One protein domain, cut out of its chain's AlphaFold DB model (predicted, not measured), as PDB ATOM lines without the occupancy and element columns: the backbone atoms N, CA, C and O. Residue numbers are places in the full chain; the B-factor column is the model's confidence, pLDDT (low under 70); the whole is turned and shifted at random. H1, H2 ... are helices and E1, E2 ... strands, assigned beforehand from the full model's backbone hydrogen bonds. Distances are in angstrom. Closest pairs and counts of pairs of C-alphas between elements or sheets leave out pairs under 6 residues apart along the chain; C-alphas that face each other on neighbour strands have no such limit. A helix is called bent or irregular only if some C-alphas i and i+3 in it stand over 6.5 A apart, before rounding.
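AT A GLANCE: This is residues 90 to 204 of the 206 residues of an uncharacterized protein of Blastocatellia bacterium (UniProt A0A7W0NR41). Here the chain is wound in stacked turns, a short solenoid of parallel strands: E2, E3 and the first part of E4 make one turn, and E6, E7 and the first part of E8 the next. Seen by its walls, one wall has E1, residues 124 to 126 of E4 and the first part of E8; a second has E2, E6 and residues 130 to 134 of E4; a third has E3 and E7. H1 and E1 lie at one end of the stack, H3 at the other, where it only grazes the sheet, and H2 is beside E7. The printed part has 115 residues, with three named helices and eight named strands, along the chain E1 H1 E2 E3 E4 H2 E5 E6 E7 E8 H3; six of the strands form a branched sheet whose neighbour pairs, E1 and E4, E2 and E6, E4 and E6, E4 and E8, and E5 and E8, are each parallel, E3 and E7 form a separate parallel pair, and the class is mixed, helices and strands. The whole is compact and rounded, with a radius of gyration of the C-alphas of 13.5 A and spans of 35 by 32 by 26 A.

HOW THE PARTS SIT: Begin at residues 90 to 91, which pair in parallel with residues 120 to 121 of E3, residues 119 to 121. Next look at E1, residues 94 to 96, an edge strand parallel to E4, residues 124 to 134; N 95 and O 124 are 2.8 A apart, within hydrogen-bond range. H1, residues 97 to 107, is on the branched sheet, and its closest C-alpha pair with E2, residues 113 to 116, is Arg 105 and Thr 113, 5.9 A apart. E2 runs on into E3 across a break of 2 residues, at 74 degrees. At residue 128 you will find E4 bending by 106 degrees. On one side of E4 are E1 and E6, residues 171 to 175; N 132 and O 172 are 2.8 A apart. On the other side is E8, residues 183 to 191, with N 125 and O 183 at 2.7 A. E6 is parallel to E2, with N 115 and O 173 at 2.8 A, and runs on into E7, residues 178 to 180, at 94 degrees. E7 is parallel to E3 at 5 degrees, with N 120 and O 178 at 2.8 A. H2, residues 141 to 146, is not on the branched sheet; its closest C-alphas with E7 are those of Phe 144 and Phe 179, 5.8 A apart. E5, residues 157 to 159, is an edge strand parallel to E8, with N 191 and O 158 at 2.8 A. H3, residues 193 to 202, only grazes the branched sheet; the closest C-alphas of E5 and H3 are those of Thr 159 and Pro 193, 5.2 A apart. H2 and H3 are only just apart, at 8.3 A. In H2 every O i to N i+4 pair is within hydrogen-bond range; H1 has 5 of 7, and H3 has 1 of 6, beside 3 of 7 O i to N i+3 pairs.

IN THESE COORDINATES: Find C-alpha 94 at (202.868, 213.574, 190.428), where E1 begins its 6.5 A. H1 follows over 15.1 A and is irregular, with C-alphas 103 and 106 at 7.0 A. E2 measures 9.9 A and E3 6.6 A. From C-alpha 124 at (204.477, 213.129, 194.764), E4 spans 21.2 A. H2 measures 6.8 A, E5 7.0 A, E6 12.9 A, E7 6.6 A and E8 18.2 A. H3 spans 15.2 A and ends at C-alpha 202, at (207.590, 208.389, 217.899).

THE WHOLE: The two C-alphas farthest apart, those of Asp 106 and Thr 204, are 41.0 A apart. The printed part has no cut, and its one long link joins E5 to E6 with 11 residues. The mean pLDDT of the printed part is 76.3; look for values under 70 at residues 106 to 110, 135 to 147, 151 to 155, 161 to 167 and 193 to 204.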
ATOM      1  N   PHE A  90     200.562 203.227 190.763       93.69
ATOM      2  CA  PHE A  90     201.208 204.451 190.302       93.69
ATOM      3  C   PHE A  90     202.656 204.479 190.775       93.69
ATOM      4  O   PHE A  90     202.907 204.301 191.968       93.69
ATOM      5  N   LYS A  91     203.595 204.740 189.857       94.31
ATOM      6  CA  LYS A  91     205.018 204.851 190.191       94.31
ATOM      7  C   LYS A  91     205.699 206.034 189.524       94.31
ATOM      8  O   LYS A  91     205.580 206.181 188.306       94.31
ATOM      9  N   GLY A  92     206.462 206.818 190.287       93.44
ATOM     10  CA  GLY A  92     207.250 207.917 189.727       93.44
ATOM     11  C   GLY A  92     206.362 208.960 189.053       93.44
ATOM     12  O   GLY A  92     206.582 209.316 187.889       93.44
ATOM     13  N   ARG A  93     205.292 209.377 189.735       92.81
ATOM     14  CA  ARG A  93     204.288 210.312 189.208       92.81
ATOM     15  C   ARG A  93     203.977 211.416 190.203       92.81
ATOM     16  O   ARG A  93     203.990 211.198 191.412       92.81
ATOM     17  N   MET A  94     203.602 212.574 189.666       93.25
ATOM     18  CA  MET A  94     202.868 213.574 190.428       93.25
ATOM     19  C   MET A  94     201.375 213.252 190.341       93.25
ATOM     20  O   MET A  94     200.769 213.302 189.267       93.25
ATOM     21  N   VAL A  95     200.780 212.934 191.486       93.56
ATOM     22  CA  VAL A  95     199.369 212.581 191.628       93.56
ATOM     23  C   VAL A  95     198.640 213.721 192.327       93.56
ATOM     24  O   VAL A  95     198.785 213.932 193.531       93.56
ATOM     25  N   ARG A  96     197.800 214.441 191.578       93.19
ATOM     26  CA  ARG A  96     196.832 215.379 192.156       93.19
ATOM     27  C   ARG A  96     195.678 214.583 192.748       93.19
ATOM     28  O   ARG A  96     194.794 214.117 192.029       93.19
ATOM     29  N   ILE A  97     195.684 214.410 194.065       92.25
ATOM     30  CA  ILE A  97     194.761 213.482 194.732       92.25
ATOM     31  C   ILE A  97     193.287 213.890 194.568       92.25
ATOM     32  O   ILE A  97     192.405 213.038 194.496       92.25
ATOM     33  N   SER A  98     193.019 215.188 194.411       88.94
ATOM     34  CA  SER A  98     191.686 215.723 194.118       88.94
ATOM     35  C   SER A  98     191.160 215.317 192.736       88.94
ATOM     36  O   SER A  98     189.961 215.083 192.581       88.94
ATOM     37  N   GLU A  99     192.031 215.180 191.731       89.56
ATOM     38  CA  GLU A  99     191.640 214.704 190.400       89.56
ATOM     39  C   GLU A  99     191.317 213.214 190.420       89.56
ATOM     40  O   GLU A  99     190.311 212.800 189.837       89.56
ATOM     41  N   LEU A 100     192.122 212.438 191.151       90.31
ATOM     42  CA  LEU A 100     191.874 211.018 191.365       90.31
ATOM     43  C   LEU A 100     190.545 210.802 192.106       90.31
ATOM     44  O   LEU A 100     189.707 210.027 191.650       90.31
ATOM     45  N   ALA A 101     190.288 211.569 193.169       89.62
ATOM     46  CA  ALA A 101     189.016 211.542 193.890       89.62
ATOM     47  C   ALA A 101     187.828 211.934 192.995       89.62
ATOM     48  O   ALA A 101     186.786 211.285 193.020       89.62
ATOM     49  N   ARG A 102     187.975 212.962 192.149       86.06
ATOM     50  CA  ARG A 102     186.920 213.374 191.209       86.06
ATOM     51  C   ARG A 102     186.540 212.251 190.239       86.06
ATOM     52  O   ARG A 102     185.365 212.145 189.902       86.06
ATOM     53  N   LYS A 103     187.503 211.440 189.786       84.69
ATOM     54  CA  LYS A 103     187.235 210.263 188.940       84.69
ATOM     55  C   LYS A 103     186.644 209.101 189.734       84.69
ATOM     56  O   LYS A 103     185.750 208.438 189.230       84.69
ATOM     57  N   ALA A 104     187.070 208.911 190.981       81.00
ATOM     58  CA  ALA A 104     186.519 207.907 191.892       81.00
ATOM     59  C   ALA A 104     185.091 208.229 192.380       81.00
ATOM     60  O   ALA A 104     184.522 207.489 193.172       81.00
ATOM     61  N   ARG A 105     184.479 209.331 191.923       71.81
ATOM     62  CA  ARG A 105     183.127 209.742 192.330       71.81
ATOM     63  C   ARG A 105     182.041 208.732 191.943       71.81
ATOM     64  O   ARG A 105     180.967 208.769 192.535       71.81
ATOM     65  N   ASP A 106     182.317 207.828 191.009       66.19
ATOM     66  CA  ASP A 106     181.410 206.719 190.696       66.19
ATOM     67  C   ASP A 106     181.335 205.687 191.848       66.19
ATOM     68  O   ASP A 106     180.322 205.004 191.989       66.19
ATOM     69  N   ASP A 107     182.328 205.667 192.749       61.88
ATOM     70  CA  ASP A 107     182.421 204.801 193.939       61.88
ATOM     71  C   ASP A 107     181.955 205.514 195.232       61.88
ATOM     72  O   ASP A 107     182.452 205.274 196.336       61.88
ATOM     73  N   TYR A 108     180.998 206.438 195.113       64.62
ATOM     74  CA  TYR A 108     180.480 207.242 196.226       64.62
ATOM     75  C   TYR A 108     179.738 206.385 197.276       64.62
ATOM     76  O   TYR A 108     178.573 206.020 197.100       64.62
ATOM     77  N   LYS A 109     180.401 206.082 198.401       61.53
ATOM     78  CA  LYS A 109     179.839 205.365 199.562       61.53
ATOM     79  C   LYS A 109     179.348 206.349 200.638       61.53
ATOM     80  O   LYS A 109     180.007 206.557 201.652       61.53
ATOM     81  N   GLY A 110     178.172 206.946 200.452       69.69
ATOM     82  CA  GLY A 110     177.611 207.893 201.435       69.69
ATOM     83  C   GLY A 110     178.164 209.303 201.245       69.69
ATOM     84  O   GLY A 110     178.336 209.696 200.113       69.69
ATOM     85  N   SER A 111     178.423 210.087 202.297       72.56
ATOM     86  CA  SER A 111     178.784 211.516 202.173       72.56
ATOM     87  C   SER A 111     180.217 211.796 201.683       72.56
ATOM     88  O   SER A 111     180.514 212.937 201.323       72.56
ATOM     89  N   ILE A 112     181.088 210.779 201.610       81.19
ATOM     90  CA  ILE A 112     182.536 210.921 201.389       81.19
ATOM     91  C   ILE A 112     182.966 210.239 200.083       81.19
ATOM     92  O   ILE A 112     182.675 209.066 199.837       81.19
ATOM     93  N   THR A 113     183.715 210.964 199.250       88.44
ATOM     94  CA  THR A 113     184.376 210.391 198.070       88.44
ATOM     95  C   THR A 113     185.512 209.482 198.521       88.44
ATOM     96  O   THR A 113     186.409 209.939 199.226       88.44
ATOM     97  N   THR A 114     185.487 208.216 198.103       88.69
ATOM     98  CA  THR A 114     186.457 207.203 198.541       88.69
ATOM     99  C   THR A 114     187.325 206.753 197.373       88.69
ATOM    100  O   THR A 114     186.813 206.419 196.310       88.69
ATOM    101  N   ILE A 115     188.642 206.731 197.567       90.62
ATOM    102  CA  ILE A 115     189.600 206.082 196.670       90.62
ATOM    103  C   ILE A 115     189.919 204.720 197.279       90.62
ATOM    104  O   ILE A 115     190.244 204.647 198.465       90.62
ATOM    105  N   SER A 116     189.817 203.652 196.483       88.75
ATOM    106  CA  SER A 116     189.990 202.284 196.974       88.75
ATOM    107  C   SER A 116     191.033 201.471 196.203       88.75
ATOM    108  O   SER A 116     191.175 201.619 194.984       88.75
ATOM    109  N   GLY A 117     191.768 200.612 196.922       87.38
ATOM    110  CA  GLY A 117     192.604 199.549 196.351       87.38
ATOM    111  C   GLY A 117     193.763 200.030 195.474       87.38
ATOM    112  O   GLY A 117     194.115 199.359 194.501       87.38
ATOM    113  N   ARG A 118     194.329 201.208 195.763       90.75
ATOM    114  CA  ARG A 118     195.413 201.812 194.969       90.75
ATOM    115  C   ARG A 118     196.754 201.720 195.677       90.75
ATOM    116  O   ARG A 118     196.843 201.872 196.891       90.75
ATOM    117  N   THR A 119     197.815 201.528 194.906       91.50
ATOM    118  CA  THR A 119     199.192 201.590 195.405       91.50
ATOM    119  C   THR A 119     199.948 202.731 194.734       91.50
ATOM    120  O   THR A 119     199.955 202.834 193.510       91.50
ATOM    121  N   PHE A 120     200.609 203.555 195.536       93.19
ATOM    122  CA  PHE A 120     201.465 204.660 195.120       93.19
ATOM    123  C   PHE A 120     202.891 204.370 195.593       93.19
ATOM    124  O   PHE A 120     203.097 204.070 196.769       93.19
ATOM    125  N   ASP A 121     203.859 204.417 194.686       92.44
ATOM    126  CA  ASP A 121     205.255 204.062 194.946       92.44
ATOM    127  C   ASP A 121     206.179 205.129 194.355       92.44
ATOM    128  O   ASP A 121     206.140 205.365 193.150       92.44
ATOM    129  N   ASP A 122     207.001 205.778 195.178       92.62
ATOM    130  CA  ASP A 122     207.916 206.841 194.725       92.62
ATOM    131  C   ASP A 122     207.165 207.962 193.972       92.62
ATOM    132  O   ASP A 122     207.469 208.314 192.832       92.62
ATOM    133  N   CYS A 123     206.080 208.457 194.575       92.44
ATOM    134  CA  CYS A 123     205.188 209.457 193.982       92.44
ATOM    135  C   CYS A 123     205.186 210.767 194.777       92.44
ATOM    136  O   CYS A 123     205.389 210.777 195.988       92.44
ATOM    137  N   VAL A 124     204.833 211.863 194.108       93.38
ATOM    138  CA  VAL A 124     204.477 213.129 194.764       93.38
ATOM    139  C   VAL A 124     202.957 213.230 194.829       93.38
ATOM    140  O   VAL A 124     202.292 213.297 193.796       93.38
ATOM    141  N   ILE A 125     202.397 213.252 196.033       93.44
ATOM    142  CA  ILE A 125     200.966 213.405 196.285       93.44
ATOM    143  C   ILE A 125     200.673 214.878 196.568       93.44
ATOM    144  O   ILE A 125     201.096 215.436 197.580       93.44
ATOM    145  N   PHE A 126     199.937 215.514 195.659       92.69
ATOM    146  CA  PHE A 126     199.727 216.960 195.659       92.69
ATOM    147  C   PHE A 126     198.271 217.336 195.977       92.69
ATOM    148  O   PHE A 126     197.333 216.806 195.367       92.69
ATOM    149  N   GLY A 127     198.101 218.261 196.927       89.75
ATOM    150  CA  GLY A 127     196.826 218.821 197.388       89.75
ATOM    151  C   GLY A 127     196.344 220.074 196.625       89.75
ATOM    152  O   GLY A 127     196.751 220.296 195.482       89.75
ATOM    153  N   PRO A 128     195.425 220.881 197.199       89.50
ATOM    154  CA  PRO A 128     194.942 220.832 198.583       89.50
ATOM    155  C   PRO A 128     193.962 219.676 198.833       89.50
ATOM    156  O   PRO A 128     193.005 219.500 198.076       89.50
ATOM    157  N   ALA A 129     194.186 218.890 199.890       91.06
ATOM    158  CA  ALA A 129     193.283 217.804 200.282       91.06
ATOM    159  C   ALA A 129     193.441 217.393 201.752       91.06
ATOM    160  O   ALA A 129     194.530 217.479 202.317       91.06
ATOM    161  N   VAL A 130     192.358 216.868 202.334       90.31
ATOM    162  CA  VAL A 130     192.380 216.177 203.629       90.31
ATOM    163  C   VAL A 130     192.031 214.709 203.404       90.31
ATOM    164  O   VAL A 130     190.993 214.400 202.820       90.31
ATOM    165  N   LEU A 131     192.906 213.811 203.847       90.75
ATOM    166  CA  LEU A 131     192.775 212.366 203.688       90.75
ATOM    167  C   LEU A 131     192.226 211.742 204.967       90.75
ATOM    168  O   LEU A 131     192.704 212.044 206.057       90.75
ATOM    169  N   LEU A 132     191.263 210.837 204.833       87.81
ATOM    170  CA  LEU A 132     190.736 210.031 205.929       87.81
ATOM    171  C   LEU A 132     190.964 208.553 205.615       87.81
ATOM    172  O   LEU A 132     190.288 208.007 204.743       87.81
ATOM    173  N   PRO A 133     191.892 207.882 206.306       84.56
ATOM    174  CA  PRO A 133     192.041 206.437 206.204       84.56
ATOM    175  C   PRO A 133     190.774 205.730 206.707       84.56
ATOM    176  O   PRO A 133     190.408 205.840 207.876       84.56
ATOM    177  N   MET A 134     190.095 205.009 205.817       77.44
ATOM    178  CA  MET A 134     188.862 204.272 206.080       77.44
ATOM    179  C   MET A 134     189.174 202.776 206.100       77.44
ATOM    180  O   MET A 134     189.764 202.247 205.166       77.44
ATOM    181  N   ASN A 135     188.720 202.098 207.154       65.19
ATOM    182  CA  ASN A 135     188.877 200.660 207.383       65.19
ATOM    183  C   ASN A 135     190.303 200.234 207.773       65.19
ATOM    184  O   ASN A 135     191.248 200.248 206.991       65.19
ATOM    185  N   THR A 136     190.478 199.891 209.050       52.50
ATOM    186  CA  THR A 136     191.806 199.833 209.666       52.50
ATOM    187  C   THR A 136     192.007 198.610 210.552       52.50
ATOM    188  O   THR A 136     192.550 198.716 211.646       52.50
ATOM    189  N   GLU A 137     191.642 197.432 210.051       52.62
ATOM    190  CA  GLU A 137     192.347 196.214 210.481       52.62
ATOM    191  C   GLU A 137     193.777 196.173 209.896       52.62
ATOM    192  O   GLU A 137     194.651 195.506 210.437       52.62
ATOM    193  N   GLY A 138     194.042 196.949 208.831       44.09
ATOM    194  CA  GLY A 138     195.328 197.021 208.126       44.09
ATOM    195  C   GLY A 138     195.983 198.407 208.050       44.09
ATOM    196  O   GLY A 138     196.998 198.542 207.366       44.09
ATOM    197  N   PHE A 139     195.468 199.432 208.747       48.88
ATOM    198  CA  PHE A 139     196.200 200.700 208.909       48.88
ATOM    199  C   PHE A 139     197.311 200.490 209.926       48.88
ATOM    200  O   PHE A 139     197.257 200.937 211.068       48.88
ATOM    201  N   ASN A 140     198.318 199.747 209.494       51.72
ATOM    202  CA  ASN A 140     199.593 199.748 210.154       51.72
ATOM    203  C   ASN A 140     200.177 201.137 209.889       51.72
ATOM    204  O   ASN A 140     200.445 201.496 208.741       51.72
ATOM    205  N   SER A 141     200.312 201.940 210.940       51.50
ATOM    206  CA  SER A 141     200.940 203.266 210.910       51.50
ATOM    207  C   SER A 141     202.268 203.255 210.139       51.50
ATOM    208  O   SER A 141     202.596 204.239 209.476       51.50
ATOM    209  N   GLN A 142     202.953 202.109 210.138       50.50
ATOM    210  CA  GLN A 142     204.160 201.820 209.369       50.50
ATOM    211  C   GLN A 142     203.992 201.992 207.848       50.50
ATOM    212  O   GLN A 142     204.858 202.591 207.221       50.50
ATOM    213  N   ASN A 143     202.871 201.564 207.253       50.97
ATOM    214  CA  ASN A 143     202.671 201.585 205.795       50.97
ATOM    215  C   ASN A 143     202.253 202.952 205.236       50.97
ATOM    216  O   ASN A 143     202.310 203.147 204.030       50.97
ATOM    217  N   PHE A 144     201.765 203.870 206.073       60.66
ATOM    218  CA  PHE A 144     201.291 205.187 205.623       60.66
ATOM    219  C   PHE A 144     202.195 206.329 206.099       60.66
ATOM    220  O   PHE A 144     202.240 207.386 205.480       60.66
ATOM    221  N   VAL A 145     202.899 206.137 207.221       54.22
ATOM    222  CA  VAL A 145     203.678 207.199 207.878       54.22
ATOM    223  C   VAL A 145     205.150 206.837 208.071       54.22
ATOM    224  O   VAL A 145     205.959 207.748 208.173       54.22
ATOM    225  N   GLY A 146     205.533 205.556 208.044       53.91
ATOM    226  CA  GLY A 146     206.930 205.156 208.259       53.91
ATOM    227  C   GLY A 146     207.869 205.433 207.078       53.91
ATOM    228  O   GLY A 146     209.047 205.699 207.286       53.91
ATOM    229  N   GLU A 147     207.359 205.389 205.844       63.91
ATOM    230  CA  GLU A 147     208.185 205.487 204.626       63.91
ATOM    231  C   GLU A 147     207.877 206.716 203.760       63.91
ATOM    232  O   GLU A 147     208.425 206.841 202.668       63.91
ATOM    233  N   CYS A 148     206.985 207.606 204.200       70.44
ATOM    234  CA  CYS A 148     206.564 208.773 203.423       70.44
ATOM    235  C   CYS A 148     207.053 210.082 204.050       70.44
ATOM    236  O   CYS A 148     207.135 210.213 205.270       70.44
ATOM    237  N   PHE A 149     207.320 211.069 203.203       74.50
ATOM    238  CA  PHE A 149     207.795 212.391 203.590       74.50
ATOM    239  C   PHE A 149     206.667 213.418 203.468       74.50
ATOM    240  O   PHE A 149     205.862 213.365 202.540       74.50
ATOM    241  N   TRP A 150     206.622 214.375 204.390       75.50
ATOM    242  CA  TRP A 150     205.650 215.469 204.387       75.50
ATOM    243  C   TRP A 150     206.411 216.790 204.406       75.50
ATOM    244  O   TRP A 150     207.209 217.018 205.313       75.50
ATOM    245  N   LEU A 151     206.160 217.673 203.436       64.81
ATOM    246  CA  LEU A 151     206.833 218.979 203.404       64.81
ATOM    247  C   LEU A 151     206.358 219.933 204.518       64.81
ATOM    248  O   LEU A 151     207.086 220.850 204.885       64.81
ATOM    249  N   GLU A 152     205.170 219.707 205.088       68.12
ATOM    250  CA  GLU A 152     204.550 220.563 206.115       68.12
ATOM    251  C   GLU A 152     204.085 219.740 207.335       68.12
ATOM    252  O   GLU A 152     202.911 219.749 207.706       68.12
ATOM    253  N   MET A 153     205.006 218.989 207.960       64.94
ATOM    254  CA  MET A 153     204.692 218.038 209.046       64.94
ATOM    255  C   MET A 153     203.880 218.631 210.205       64.94
ATOM    256  O   MET A 153     202.955 217.977 210.687       64.94
ATOM    257  N   ASP A 154     204.190 219.860 210.630       61.78
ATOM    258  CA  ASP A 154     203.661 220.443 211.874       61.78
ATOM    259  C   ASP A 154     202.135 220.632 211.873       61.78
ATOM    260  O   ASP A 154     201.529 220.734 212.938       61.78
ATOM    261  N   ASN A 155     201.501 220.633 210.695       66.44
ATOM    262  CA  ASN A 155     200.049 220.738 210.541       66.44
ATOM    263  C   ASN A 155     199.466 219.665 209.611       66.44
ATOM    264  O   ASN A 155     198.304 219.759 209.233       66.44
ATOM    265  N   ALA A 156     200.244 218.651 209.231       76.25
ATOM    266  CA  ALA A 156     199.776 217.617 208.313       76.25
ATOM    267  C   ALA A 156     198.795 216.634 208.969       76.25
ATOM    268  O   ALA A 156     198.110 215.910 208.259       76.25
ATOM    269  N   PHE A 157     198.709 216.579 210.299       82.12
ATOM    270  CA  PHE A 157     197.866 215.617 211.009       82.12
ATOM    271  C   PHE A 157     196.899 216.325 211.956       82.12
ATOM    272  O   PHE A 157     197.325 217.054 212.854       82.12
ATOM    273  N   TRP A 158     195.605 216.057 211.798       79.69
ATOM    274  CA  TRP A 158     194.551 216.564 212.678       79.69
ATOM    275  C   TRP A 158     193.782 215.420 213.312       79.69
ATOM    276  O   TRP A 158     193.591 214.377 212.693       79.69
ATOM    277  N   THR A 159     193.293 215.635 214.527       78.25
ATOM    278  CA  THR A 159     192.353 214.724 215.179       78.25
ATOM    279  C   THR A 159     190.932 215.223 215.020       78.25
ATOM    280  O   THR A 159     190.650 216.398 215.266       78.25
ATOM    281  N   ALA A 160     190.027 214.315 214.678       70.56
ATOM    282  CA  ALA A 160     188.600 214.530 214.854       70.56
ATOM    283  C   ALA A 160     188.299 214.735 216.347       70.56
ATOM    284  O   ALA A 160     188.635 213.873 217.156       70.56
ATOM    285  N   GLY A 161     187.692 215.856 216.745       64.69
ATOM    286  CA  GLY A 161     187.224 216.000 218.124       64.69
ATOM    287  C   GLY A 161     186.182 214.920 218.467       64.69
ATOM    288  O   GLY A 161     185.431 214.503 217.587       64.69
ATOM    289  N   PRO A 162     186.064 214.486 219.734       58.88
ATOM    290  CA  PRO A 162     185.081 213.475 220.140       58.88
ATOM    291  C   PRO A 162     183.622 213.914 219.920       58.88
ATOM    292  O   PRO A 162     182.736 213.072 219.845       58.88
ATOM    293  N   GLU A 163     183.365 215.220 219.792       57.06
ATOM    294  CA  GLU A 163     182.049 215.772 219.438       57.06
ATOM    295  C   GLU A 163     181.906 216.084 217.935       57.06
ATOM    296  O   GLU A 163     180.813 216.393 217.457       57.06
ATOM    297  N   ASP A 164     182.990 215.958 217.162       58.25
ATOM    298  CA  ASP A 164     183.004 216.111 215.707       58.25
ATOM    299  C   ASP A 164     182.591 214.804 215.021       58.25
ATOM    300  O   ASP A 164     183.251 214.295 214.125       58.25
ATOM    301  N   HIS A 165     181.400 214.306 215.347       53.75
ATOM    302  CA  HIS A 165     180.682 213.359 214.481       53.75
ATOM    303  C   HIS A 165     180.129 214.043 213.215       53.75
ATOM    304  O   HIS A 165     179.158 213.577 212.616       53.75
ATOM    305  N   ARG A 166     180.680 215.204 212.845       54.16
ATOM    306  CA  ARG A 166     180.209 216.013 211.728       54.16
ATOM    307  C   ARG A 166     180.635 215.353 210.425       54.16
ATOM    308  O   ARG A 166     181.769 214.908 210.290       54.16
ATOM    309  N   ASP A 167     179.717 215.341 209.464       62.03
ATOM    310  CA  ASP A 167     180.011 215.038 208.069       62.03
ATOM    311  C   ASP A 167     181.193 215.901 207.610       62.03
ATOM    312  O   ASP A 167     181.061 217.115 207.424       62.03
ATOM    313  N   TYR A 168     182.369 215.294 207.468       71.06
ATOM    314  CA  TYR A 168     183.540 216.006 206.988       71.06
ATOM    315  C   TYR A 168     183.363 216.332 205.505       71.06
ATOM    316  O   TYR A 168     183.544 215.490 204.625       71.06
ATOM    317  N   VAL A 169     182.996 217.578 205.216       70.00
ATOM    318  CA  VAL A 169     182.871 218.065 203.842       70.00
ATOM    319  C   VAL A 169     184.265 218.311 203.271       70.00
ATOM    320  O   VAL A 169     185.063 219.042 203.851       70.00
ATOM    321  N   GLY A 170     184.543 217.725 202.105       77.31
ATOM    322  CA  GLY A 170     185.809 217.929 201.391       77.31
ATOM    323  C   GLY A 170     186.945 216.995 201.816       77.31
ATOM    324  O   GLY A 170     188.082 217.205 201.400       77.31
ATOM    325  N   VAL A 171     186.644 215.961 202.603       88.81
ATOM    326  CA  VAL A 171     187.593 214.891 202.924       88.81
ATOM    327  C   VAL A 171     187.543 213.795 201.859       88.81
ATOM    328  O   VAL A 171     186.483 213.486 201.312       88.81
ATOM    329  N   ILE A 172     188.705 213.214 201.565       91.12
ATOM    330  CA  ILE A 172     188.862 212.070 200.670       91.12
ATOM    331  C   ILE A 172     189.099 210.830 201.527       91.12
ATOM    332  O   ILE A 172     190.104 210.733 202.232       91.12
ATOM    333  N   GLY A 173     188.169 209.884 201.456       89.62
ATOM    334  CA  GLY A 173     188.305 208.571 202.068       89.62
ATOM    335  C   GLY A 173     189.353 207.733 201.342       89.62
ATOM    336  O   GLY A 173     189.393 207.724 200.112       89.62
ATOM    337  N   LEU A 174     190.187 207.018 202.089       89.12
ATOM    338  CA  LEU A 174     191.173 206.083 201.551       89.12
ATOM    339  C   LEU A 174     190.900 204.687 202.094       89.12
ATOM    340  O   LEU A 174     191.086 204.452 203.283       89.12
ATOM    341  N   GLU A 175     190.498 203.767 201.229       86.12
ATOM    342  CA  GLU A 175     190.213 202.373 201.578       86.12
ATOM    343  C   GLU A 175     191.243 201.467 200.892       86.12
ATOM    344  O   GLU A 175     191.489 201.596 199.695       86.12
ATOM    345  N   ASP A 176     191.912 200.584 201.633       83.50
ATOM    346  CA  ASP A 176     192.913 199.651 201.084       83.50
ATOM    347  C   ASP A 176     193.989 200.307 200.184       83.50
ATOM    348  O   ASP A 176     194.470 199.720 199.213       83.50
ATOM    349  N   CYS A 177     194.351 201.559 200.480       87.44
ATOM    350  CA  CYS A 177     195.372 202.298 199.741       87.44
ATOM    351  C   CYS A 177     196.747 202.170 200.406       87.44
ATOM    352  O   CYS A 177     196.868 202.228 201.630       87.44
ATOM    353  N   ILE A 178     197.795 202.047 199.592       87.81
ATOM    354  CA  ILE A 178     199.181 201.882 200.040       87.81
ATOM    355  C   ILE A 178     200.031 203.008 199.454       87.81
ATOM    356  O   ILE A 178     200.018 203.207 198.243       87.81
ATOM    357  N   PHE A 179     200.807 203.695 200.289       89.50
ATOM    358  CA  PHE A 179     201.740 204.745 199.876       89.50
ATOM    359  C   PHE A 179     203.147 204.354 200.327       89.50
ATOM    360  O   PHE A 179     203.358 204.100 201.506       89.50
ATOM    361  N   ARG A 180     204.106 204.272 199.404       88.25
ATOM    362  CA  ARG A 180     205.502 203.909 199.699       88.25
ATOM    363  C   ARG A 180     206.426 204.964 199.140       88.25
ATOM    364  O   ARG A 180     206.266 205.346 197.980       88.25
ATOM    365  N   SER A 181     207.363 205.438 199.955       88.50
ATOM    366  CA  SER A 181     208.352 206.437 199.526       88.50
ATOM    367  C   SER A 181     207.719 207.653 198.842       88.50
ATOM    368  O   SER A 181     208.278 208.202 197.901       88.50
ATOM    369  N   CYS A 182     206.515 208.043 199.269       89.94
ATOM    370  CA  CYS A 182     205.794 209.159 198.675       89.94
ATOM    371  C   CYS A 182     206.111 210.465 199.404       89.94
ATOM    372  O   CYS A 182     206.336 210.475 200.614       89.94
ATOM    373  N   GLU A 183     206.057 211.568 198.672       90.94
ATOM    374  CA  GLU A 183     206.157 212.923 199.205       90.94
ATOM    375  C   GLU A 183     204.784 213.598 199.165       90.94
ATOM    376  O   GLU A 183     204.140 213.643 198.119       90.94
ATOM    377  N   PHE A 184     204.325 214.135 200.291       90.44
ATOM    378  CA  PHE A 184     203.038 214.814 200.408       90.44
ATOM    379  C   PHE A 184     203.215 216.335 200.480       90.44
ATOM    380  O   PHE A 184     203.953 216.854 201.323       90.44
ATOM    381  N   ILE A 185     202.487 217.052 199.617       90.50
ATOM    382  CA  ILE A 185     202.549 218.514 199.478       90.50
ATOM    383  C   ILE A 185     201.139 219.102 199.579       90.50
ATOM    384  O   ILE A 185     200.274 218.767 198.767       90.50
ATOM    385  N   GLN A 186     200.906 220.003 200.543       89.94
ATOM    386  CA  GLN A 186     199.589 220.610 200.823       89.94
ATOM    387  C   GLN A 186     198.479 219.578 201.078       89.94
ATOM    388  O   GLN A 186     197.309 219.775 200.741       89.94
ATOM    389  N   VAL A 187     198.856 218.445 201.654       89.94
ATOM    390  CA  VAL A 187     197.933 217.399 202.069       89.94
ATOM    391  C   VAL A 187     197.953 217.355 203.584       89.94
ATOM    392  O   VAL A 187     199.016 217.473 204.189       89.94
ATOM    393  N   GLY A 188     196.790 217.152 204.190       88.88
ATOM    394  CA  GLY A 188     196.727 216.720 205.577       88.88
ATOM    395  C   GLY A 188     195.931 215.435 205.734       88.88
ATOM    396  O   GLY A 188     195.259 214.972 204.812       88.88
ATOM    397  N   VAL A 189     196.030 214.836 206.909       87.69
ATOM    398  CA  VAL A 189     195.465 213.541 207.259       87.69
ATOM    399  C   VAL A 189     194.663 213.710 208.533       87.69
ATOM    400  O   VAL A 189     195.168 214.175 209.555       87.69
ATOM    401  N   LEU A 190     193.405 213.302 208.472       85.44
ATOM    402  CA  LEU A 190     192.567 213.161 209.643       85.44
ATOM    403  C   LEU A 190     192.881 211.808 210.291       85.44
ATOM    404  O   LEU A 190     192.713 210.755 209.676       85.44
ATOM    405  N   VAL A 191     193.380 211.848 211.520       78.62
ATOM    406  CA  VAL A 191     193.755 210.680 212.316       78.62
ATOM    407  C   VAL A 191     192.764 210.533 213.462       78.62
ATOM    408  O   VAL A 191     192.291 211.517 214.030       78.62
ATOM    409  N   ASP A 192     192.450 209.291 213.807       73.12
ATOM    410  CA  ASP A 192     191.703 209.002 215.023       73.12
ATOM    411  C   ASP A 192     192.496 209.479 216.265       73.12
ATOM    412  O   ASP A 192     193.706 209.226 216.326       73.12
ATOM    413  N   PRO A 193     191.867 210.157 217.245       67.38
ATOM    414  CA  PRO A 193     192.539 210.636 218.454       67.38
ATOM    415  C   PRO A 193     193.363 209.572 219.182       67.38
ATOM    416  O   PRO A 193     194.477 209.860 219.619       67.38
ATOM    417  N   GLU A 194     192.869 208.333 219.267       65.69
ATOM    418  CA  GLU A 194     193.566 207.244 219.962       65.69
ATOM    419  C   GLU A 194     194.878 206.868 219.254       65.69
ATOM    420  O   GLU A 194     195.850 206.476 219.896       65.69
ATOM    421  N   ARG A 195     194.940 207.054 217.929       64.50
ATOM    422  CA  ARG A 195     196.124 206.783 217.095       64.50
ATOM    423  C   ARG A 195     197.047 207.983 216.910       64.50
ATOM    424  O   ARG A 195     198.174 207.824 216.439       64.50
ATOM    425  N   TYR A 196     196.579 209.188 217.223       65.69
ATOM    426  CA  TYR A 196     197.380 210.406 217.134       65.69
ATOM    427  C   TYR A 196     198.432 210.473 218.248       65.69
ATOM    428  O   TYR A 196     199.592 210.794 217.986       65.69
ATOM    429  N   GLU A 197     198.054 210.091 219.470       61.19
ATOM    430  CA  GLU A 197     198.948 210.105 220.635       61.19
ATOM    431  C   GLU A 197     200.114 209.109 220.505       61.19
ATOM    432  O   GLU A 197     201.244 209.432 220.867       61.19
ATOM    433  N   GLU A 198     199.885 207.937 219.897       60.44
ATOM    434  CA  GLU A 198     200.944 206.960 219.589       60.44
ATOM    435  C   GLU A 198     202.033 207.568 218.681       60.44
ATOM    436  O   GLU A 198     203.228 207.371 218.899       60.44
ATOM    437  N   LYS A 199     201.635 208.379 217.694       57.12
ATOM    438  CA  LYS A 199     202.546 208.949 216.686       57.12
ATOM    439  C   LYS A 199     203.299 210.189 217.140       57.12
ATOM    440  O   LYS A 199     204.436 210.405 216.714       57.12
ATOM    441  N   ARG A 200     202.689 211.007 218.000       55.91
ATOM    442  CA  ARG A 200     203.364 212.173 218.582       55.91
ATOM    443  C   ARG A 200     204.589 211.749 219.401       55.91
ATOM    444  O   ARG A 200     205.580 212.474 219.447       55.91
ATOM    445  N   MET A 201     204.545 210.571 220.025       47.62
ATOM    446  CA  MET A 201     205.667 210.064 220.817       47.62
ATOM    447  C   MET A 201     206.829 209.532 219.965       47.62
ATOM    448  O   MET A 201     207.976 209.700 220.369       47.62
ATOM    449  N   ASP A 202     206.561 208.975 218.780       55.06
ATOM    450  CA  ASP A 202     207.590 208.389 217.899       55.06
ATOM    451  C   ASP A 202     208.415 209.467 217.167       55.06
ATOM    452  O   ASP A 202     209.631 209.377 217.043       55.06
ATOM    453  N   THR A 203     207.782 210.579 216.782       51.34
ATOM    454  CA  THR A 203     208.474 211.722 216.146       51.34
ATOM    455  C   THR A 203     209.285 212.588 217.119       51.34
ATOM    456  O   THR A 203     210.072 213.424 216.680       51.34
ATOM    457  N   THR A 204     209.132 212.393 218.435       51.25
ATOM    458  CA  THR A 204     209.849 213.177 219.464       51.25
ATOM    459  C   THR A 204     211.137 212.490 219.956       51.25
ATOM    460  O   THR A 204     211.916 213.108 220.679       51.25
TER     461      THR A 204